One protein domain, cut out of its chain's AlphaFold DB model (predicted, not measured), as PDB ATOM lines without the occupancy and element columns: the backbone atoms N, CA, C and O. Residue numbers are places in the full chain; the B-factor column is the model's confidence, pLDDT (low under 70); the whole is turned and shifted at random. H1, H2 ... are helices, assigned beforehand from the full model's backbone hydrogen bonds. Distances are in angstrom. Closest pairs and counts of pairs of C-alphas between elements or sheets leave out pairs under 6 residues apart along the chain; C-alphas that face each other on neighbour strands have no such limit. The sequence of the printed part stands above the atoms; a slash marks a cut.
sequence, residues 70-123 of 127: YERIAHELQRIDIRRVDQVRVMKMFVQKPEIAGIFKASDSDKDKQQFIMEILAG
ATOM      1  N   TYR A  70      51.013  43.149  88.450       83.94
ATOM      2  CA  TYR A  70      51.479  43.595  87.144       83.94
ATOM      3  C   TYR A  70      52.196  44.950  87.179       83.94
ATOM      4  O   TYR A  70      53.086  45.185  86.370       83.94
ATOM      5  N   GLU A  71      51.868  45.833  88.118       86.94
ATOM      6  CA  GLU A  71      52.609  47.080  88.342       86.94
ATOM      7  C   GLU A  71      53.992  46.793  88.936       86.94
ATOM      8  O   GLU A  71      54.989  47.318  88.438       86.94
ATOM      9  N   ARG A  72      54.089  45.874  89.909       89.12
ATOM     10  CA  ARG A  72      55.386  45.391  90.417       89.12
ATOM     11  C   ARG A  72      56.225  44.761  89.305       89.12
ATOM     12  O   ARG A  72      57.389  45.120  89.143       89.12
ATOM     13  N   ILE A  73      55.628  43.889  88.492       91.06
ATOM     14  CA  ILE A  73      56.314  43.280  87.347       91.06
ATOM     15  C   ILE A  73      56.758  44.350  86.338       91.06
ATOM     16  O   ILE A  73      57.895  44.319  85.876       91.06
ATOM     17  N   ALA A  74      55.919  45.342  86.029       90.94
ATOM     18  CA  ALA A  74      56.286  46.435  85.129       90.94
ATOM     19  C   ALA A  74      57.470  47.263  85.667       90.94
ATOM     20  O   ALA A  74      58.354  47.651  84.896       90.94
ATOM     21  N   HIS A  75      57.524  47.496  86.981       91.69
ATOM     22  CA  HIS A  75      58.668  48.131  87.629       91.69
ATOM     23  C   HIS A  75      59.939  47.282  87.539       91.69
ATOM     24  O   HIS A  75      61.006  47.826  87.258       91.69
ATOM     25  N   GLU A  76      59.845  45.964  87.717       93.31
ATOM     26  CA  GLU A  76      60.990  45.060  87.565       93.31
ATOM     27  C   GLU A  76      61.507  45.013  86.126       93.31
ATOM     28  O   GLU A  76      62.712  45.122  85.906       93.31
ATOM     29  N   LEU A  77      60.616  44.948  85.134       94.31
ATOM     30  CA  LEU A  77      60.995  45.002  83.721       94.31
ATOM     31  C   LEU A  77      61.686  46.326  83.362       94.31
ATOM     32  O   LEU A  77      62.608  46.349  82.549       94.31
ATOM     33  N   GLN A  78      61.259  47.433  83.973       92.88
ATOM     34  CA  GLN A  78      61.941  48.716  83.832       92.88
ATOM     35  C   GLN A  78      63.303  48.730  84.540       92.88
ATOM     36  O   GLN A  78      64.241  49.324  84.015       92.88
ATOM     37  N   ARG A  79      63.423  48.087  85.708       94.44
ATOM     38  CA  ARG A  79      64.678  47.996  86.470       94.44
ATOM     39  C   ARG A  79      65.761  47.243  85.700       94.44
ATOM     40  O   ARG A  79      66.909  47.672  85.729       94.44
ATOM     41  N   ILE A  80      65.394  46.166  85.006       94.75
ATOM     42  CA  ILE A  80      66.325  45.336  84.220       94.75
ATOM     43  C   ILE A  80      66.488  45.819  82.763       94.75
ATOM     44  O   ILE A  80      66.946  45.070  81.904       94.75
ATOM     45  N   ASP A  81      66.116  47.073  82.488       93.25
ATOM     46  CA  ASP A  81      66.329  47.773  81.213       93.25
ATOM     47  C   ASP A  81      65.665  47.118  79.982       93.25
ATOM     48  O   ASP A  81      66.163  47.175  78.856       93.25
ATOM     49  N   ILE A  82      64.486  46.507  80.161       93.81
ATOM     50  CA  ILE A  82      63.683  46.025  79.027       93.81
ATOM     51  C   ILE A  82      63.042  47.218  78.316       93.81
ATOM     52  O   ILE A  82      62.417  48.076  78.943       93.81
ATOM     53  N   ARG A  83      63.114  47.261  76.982       92.12
ATOM     54  CA  ARG A  83      62.493  48.330  76.180       92.12
ATOM     55  C   ARG A  83      60.979  48.350  76.378       92.12
ATOM     56  O   ARG A  83      60.339  47.304  76.369       92.12
ATOM     57  N   ARG A  84      60.364  49.537  76.436       89.69
ATOM     58  CA  ARG A  84      58.906  49.695  76.646       89.69
ATOM     59  C   ARG A  84      58.034  48.854  75.703       89.69
ATOM     60  O   ARG A  84      57.038  48.300  76.148       89.69
ATOM     61  N   VAL A  85      58.406  48.736  74.426       89.69
ATOM     62  CA  VAL A  85      57.664  47.914  73.447       89.69
ATOM     63  C   VAL A  85      57.678  46.432  73.835       89.69
ATOM     64  O   VAL A  85      56.652  45.760  73.759       89.69
ATOM     65  N   ASP A  86      58.823  45.945  74.302       92.94
ATOM     66  CA  ASP A  86      58.998  44.562  74.734       92.94
ATOM     67  C   ASP A  86      58.295  44.315  76.075       92.94
ATOM     68  O   ASP A  86      57.651  43.282  76.242       92.94
ATOM     69  N   GLN A  87      58.303  45.300  76.984       92.31
ATOM     70  CA  GLN A  87      57.530  45.241  78.229       92.31
ATOM     71  C   GLN A  87      56.042  45.008  77.954       92.31
ATOM     72  O   GLN A  87      55.435  44.157  78.590       92.31
ATOM     73  N   VAL A  88      55.449  45.712  76.982       90.94
ATOM     74  CA  VAL A  88      54.034  45.524  76.617       90.94
ATOM     75  C   VAL A  88      53.773  44.100  76.122       90.94
ATOM     76  O   VAL A  88      52.763  43.499  76.490       90.94
ATOM     77  N   ARG A  89      54.681  43.538  75.313       90.69
ATOM     78  CA  ARG A  89      54.557  42.165  74.800       90.69
ATOM     79  C   ARG A  89      54.642  41.134  75.927       90.69
ATOM     80  O   ARG A  89      53.773  40.274  76.024       90.69
ATOM     81  N   VAL A  90      55.639  41.267  76.797       92.12
ATOM     82  CA  VAL A  90      55.839  40.405  77.970       92.12
ATOM     83  C   VAL A  90      54.650  40.492  78.924       92.12
ATOM     84  O   VAL A  90      54.114  39.475  79.346       92.12
ATOM     85  N   MET A  91      54.173  41.702  79.212       92.00
ATOM     86  CA  MET A  91      53.014  41.920  80.077       92.00
ATOM     87  C   MET A  91      51.751  41.281  79.501       92.00
ATOM     88  O   MET A  91      50.986  40.663  80.235       92.00
ATOM     89  N   LYS A  92      51.548  41.368  78.182       89.19
ATOM     90  CA  LYS A  92      50.453  40.664  77.509       89.19
ATOM     91  C   LYS A  92      50.578  39.147  77.684       89.19
ATOM     92  O   LYS A  92      49.576  38.510  78.000       89.19
ATOM     93  N   MET A  93      51.784  38.593  77.539       89.25
ATOM     94  CA  MET A  93      52.047  37.168  77.774       89.25
ATOM     95  C   MET A  93      51.744  36.775  79.225       89.25
ATOM     96  O   MET A  93      51.041  35.803  79.458       89.25
ATOM     97  N   PHE A  94      52.177  37.561  80.208       91.38
ATOM     98  CA  PHE A  94      51.923  37.301  81.629       91.38
ATOM     99  C   PHE A  94      50.449  37.401  82.034       91.38
ATOM    100  O   PHE A  94      50.026  36.754  82.989       91.38
ATOM    101  N   VAL A  95      49.654  38.208  81.330       88.06
ATOM    102  CA  VAL A  95      48.194  38.237  81.507       88.06
ATOM    103  C   VAL A  95      47.545  36.988  80.907       88.06
ATOM    104  O   VAL A  95      46.589  36.466  81.471       88.06
ATOM    105  N   GLN A  96      48.051  36.505  79.770       87.75
ATOM    106  CA  GLN A  96      47.510  35.328  79.082       87.75
ATOM    107  C   GLN A  96      47.933  34.003  79.725       87.75
ATOM    108  O   GLN A  96      47.142  33.065  79.749       87.75
ATOM    109  N   LYS A  97      49.161  33.939  80.242       88.75
ATOM    110  CA  LYS A  97      49.791  32.764  80.853       88.75
ATOM    111  C   LYS A  97      50.404  33.161  82.207       88.75
ATOM    112  O   LYS A  97      51.613  33.415  82.291       88.75
ATOM    113  N   PRO A  98      49.589  33.274  83.275       86.94
ATOM    114  CA  PRO A  98      50.050  33.681  84.606       86.94
ATOM    115  C   PRO A  98      51.153  32.783  85.186       86.94
ATOM    116  O   PRO A  98      51.944  33.227  86.017       86.94
ATOM    117  N   GLU A  99      51.257  31.534  84.730       90.62
ATOM    118  CA  GLU A  99      52.309  30.593  85.122       90.62
ATOM    119  C   GLU A  99      53.697  31.103  84.712       90.62
ATOM    120  O   GLU A  99      54.648  31.011  85.489       90.62
ATOM    121  N   ILE A 100      53.802  31.721  83.530       90.62
ATOM    122  CA  ILE A 100      55.046  32.322  83.026       90.62
ATOM    123  C   ILE A 100      55.439  33.525  83.897       90.62
ATOM    124  O   ILE A 100      56.613  33.698  84.233       90.62
ATOM    125  N   ALA A 101      54.462  34.317  84.348       90.75
ATOM    126  CA  ALA A 101      54.705  35.391  85.313       90.75
ATOM    127  C   ALA A 101      55.205  34.834  86.658       90.75
ATOM    128  O   ALA A 101      56.072  35.424  87.302       90.75
ATOM    129  N   GLY A 102      54.691  33.673  87.074       89.88
ATOM    130  CA  GLY A 102      55.183  32.916  88.225       89.88
ATOM    131  C   GLY A 102      56.676  32.601  88.136       89.88
ATOM    132  O   GLY A 102      57.405  32.856  89.092       89.88
ATOM    133  N   ILE A 103      57.132  32.117  86.978       91.38
ATOM    134  CA  ILE A 103      58.544  31.789  86.721       91.38
ATOM    135  C   ILE A 103      59.416  33.050  86.769       91.38
ATOM    136  O   ILE A 103      60.439  33.057  87.450       91.38
ATOM    137  N   PHE A 104      58.979  34.141  86.128       93.19
ATOM    138  CA  PHE A 104      59.686  35.426  86.174       93.19
ATOM    139  C   PHE A 104      59.902  35.917  87.614       93.19
ATOM    140  O   PHE A 104      61.003  36.335  87.971       93.19
ATOM    141  N   LYS A 105      58.866  35.828  88.457       91.56
ATOM    142  CA  LYS A 105      58.922  36.240  89.869       91.56
ATOM    143  C   LYS A 105      59.772  35.318  90.744       91.56
ATOM    144  O   LYS A 105      60.243  35.762  91.783       91.56
ATOM    145  N   ALA A 106      59.916  34.045  90.375       91.69
ATOM    146  CA  ALA A 106      60.638  33.055  91.174       91.69
ATOM    147  C   ALA A 106      62.163  33.238  91.127       91.69
ATOM    148  O   ALA A 106      62.869  32.692  91.972       91.69
ATOM    149  N   SER A 107      62.672  33.986  90.147       89.31
ATOM    150  CA  SER A 107      64.083  34.344  90.088       89.31
ATOM    151  C   SER A 107      64.363  35.616  90.890       89.31
ATOM    152  O   SER A 107      63.622  36.591  90.795       89.31
ATOM    153  N   ASP A 108      65.475  35.641  91.622       89.31
ATOM    154  CA  ASP A 108      65.996  36.847  92.284       89.31
ATOM    155  C   ASP A 108      67.111  37.535  91.470       89.31
ATOM    156  O   ASP A 108      67.520  38.655  91.780       89.31
ATOM    157  N   SER A 109      67.609  36.884  90.413       94.31
ATOM    158  CA  SER A 109      68.721  37.366  89.587       94.31
ATOM    159  C   SER A 109      68.205  38.209  88.425       94.31
ATOM    160  O   SER A 109      67.495  37.715  87.550       94.31
ATOM    161  N   ASP A 110      68.626  39.475  88.358       94.00
ATOM    162  CA  ASP A 110      68.293  40.359  87.232       94.00
ATOM    163  C   ASP A 110      68.794  39.800  85.891       94.00
ATOM    164  O   ASP A 110      68.129  39.966  84.871       94.00
ATOM    165  N   LYS A 111      69.928  39.082  85.888       93.88
ATOM    166  CA  LYS A 111      70.456  38.428  84.678       93.88
ATOM    167  C   LYS A 111      69.561  37.290  84.211       93.88
ATOM    168  O   LYS A 111      69.294  37.183  83.019       93.88
ATOM    169  N   ASP A 112      69.084  36.470  85.140       94.69
ATOM    170  CA  ASP A 112      68.243  35.318  84.815       94.69
ATOM    171  C   ASP A 112      66.866  35.804  84.352       94.69
ATOM    172  O   ASP A 112      66.332  35.302  83.369       94.69
ATOM    173  N   LYS A 113      66.329  36.851  84.996       95.06
ATOM    174  CA  LYS A 113      65.118  37.543  84.537       95.06
ATOM    175  C   LYS A 113      65.291  38.091  83.131       95.06
ATOM    176  O   LYS A 113      64.418  37.895  82.295       95.06
ATOM    177  N   GLN A 114      66.405  38.765  82.857       95.06
ATOM    178  CA  GLN A 114      66.668  39.317  81.535       95.06
ATOM    179  C   GLN A 114      66.749  38.211  80.479       95.06
ATOM    180  O   GLN A 114      66.098  38.324  79.445       95.06
ATOM    181  N   GLN A 115      67.479  37.129  80.758       94.44
ATOM    182  CA  GLN A 115      67.575  35.963  79.880       94.44
ATOM    183  C   GLN A 115      66.195  35.350  79.600       94.44
ATOM    184  O   GLN A 115      65.826  35.172  78.442       94.44
ATOM    185  N   PHE A 116      65.393  35.143  80.643       94.75
ATOM    186  CA  PHE A 116      64.031  34.630  80.528       94.75
ATOM    187  C   PHE A 116      63.126  35.536  79.678       94.75
ATOM    188  O   PHE A 116      62.349  35.067  78.848       94.75
ATOM    189  N   ILE A 117      63.244  36.860  79.824       94.81
ATOM    190  CA  ILE A 117      62.518  37.800  78.962       94.81
ATOM    191  C   ILE A 117      62.973  37.683  77.503       94.81
ATOM    192  O   ILE A 117      62.133  37.743  76.606       94.81
ATOM    193  N   MET A 118      64.266  37.498  77.241       93.81
ATOM    194  CA  MET A 118      64.763  37.320  75.873       93.81
ATOM    195  C   MET A 118      64.207  36.046  75.221       93.81
ATOM    196  O   MET A 118      63.856  36.092  74.044       93.81
ATOM    197  N   GLU A 119      64.053  34.960  75.977       92.31
ATOM    198  CA  GLU A 119      63.420  33.706  75.533       92.31
ATOM    199  C   GLU A 119      61.935  33.910  75.184       92.31
ATOM    200  O   GLU A 119      61.478  33.520  74.106       92.31
ATOM    201  N   ILE A 120      61.194  34.650  76.021       91.31
ATOM    202  CA  ILE A 120      59.811  35.059  75.716       91.31
ATOM    203  C   ILE A 120      59.747  35.869  74.417       91.31
ATOM    204  O   ILE A 120      58.886  35.630  73.572       91.31
ATOM    205  N   LEU A 121      60.645  36.839  74.238       90.50
ATOM    206  CA  LEU A 121      60.657  37.695  73.049       90.50
ATOM    207  C   LEU A 121      61.104  36.957  71.781       90.50
ATOM    208  O   LEU A 121      60.738  37.386  70.684       90.50
ATOM    209  N   ALA A 122      61.865  35.870  71.927       91.00
ATOM    210  CA  ALA A 122      62.264  34.977  70.843       91.00
ATOM    211  C   ALA A 122      61.129  34.046  70.375       91.00
ATOM    212  O   ALA A 122      61.277  33.408  69.334       91.00
ATOM    213  N   GLY A 123      59.998  34.008  71.092       83.19
ATOM    214  CA  GLY A 123      58.814  33.230  70.720       83.19
ATOM    215  C   GLY A 123      58.799  31.803  71.269       83.19
ATOM    216  O   GLY A 123      58.017  30.982  70.803       83.19
TER     217      GLY A 123
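AT A GLANCE: This is residues 70 to 123 of the 127 residues of an uncharacterized protein of Acer yangbiense (UniProt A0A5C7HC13). Four short helices make a small rounded body: H2 and H3 meet at a corner, and H1 and H4 lie on opposite sides of that corner. H1 and H2 form a helical hairpin, packed on each other, while the closing part of H4, residues 117 to 121, packs on residues 86 to 90 of H2 nearly at a right angle. The printed part has 54 residues, with four named helices in the order H1, H2, H3, H4 and no named strand, and its class is all helix. The whole is compact, with a radius of gyration of the C-alphas of 9.7 A and spans of 24 by 23 by 22 A.

HOW THE PARTS SIT: H2, residues 84 to 96, is the hub and touches three other helices. It touches H1, residues 70 to 79, at the closest C-alphas, those of Leu 77 and Gln 87, 6.5 A apart. H1 and H2 are a helical hairpin and run opposite ways at a shallow tilt of 34 degrees, only just short of steep. Residues 86 to 90 of H2 touch residues 117 to 121 of H4, residues 110 to 121; the closest C-alphas, those of Val 90 and Ile 120, are 7.0 A apart. The lines of H2 and H4 are about perpendicular, at 78 degrees. H3, residues 98 to 106, and H2 touch only at the corner by their link, and only just, with 3 pairs of C-alphas within 8 A; the closest are those of Phe 94 and Ala 101, 5.0 A apart. H2 and H3 run opposite ways at a steep tilt of 62 degrees. H3 and H4 are close but not clearly touching, with the C-alphas of Phe 104 and Lys 113 closest at 6.1 A, and run opposite ways at a shallow tilt of 24 degrees. H1 and H3 are close but not clearly touching, their closest C-alphas, those of Ile 73 and Lys 105, 7.9 A apart. H1 and H4 are near each other, with 7 pairs of C-alphas within 10 A. In H1, H2, H3 and H4 every O i to N i+4 pair is within hydrogen-bond range.

IN THESE COORDINATES: H2, the longest helix, runs 18.5 A from C-alpha 84 at (58.906, 49.695, 76.646) to C-alpha 96. H4 measures 16.3 A and ends at C-alpha 121 at (60.657, 37.695, 73.049). H1 measures 13.9 A and begins at C-alpha 70 at (51.479, 43.595, 87.144). H3 measures 12.5 A.

THE WHOLE: The two C-alphas farthest apart, those of Gln 96 and Lys 111, are 23.8 A apart. The printed part has no cut, and its three links are tight. Mean pLDDT of the printed part is 91.4, and no printed residue is under 70.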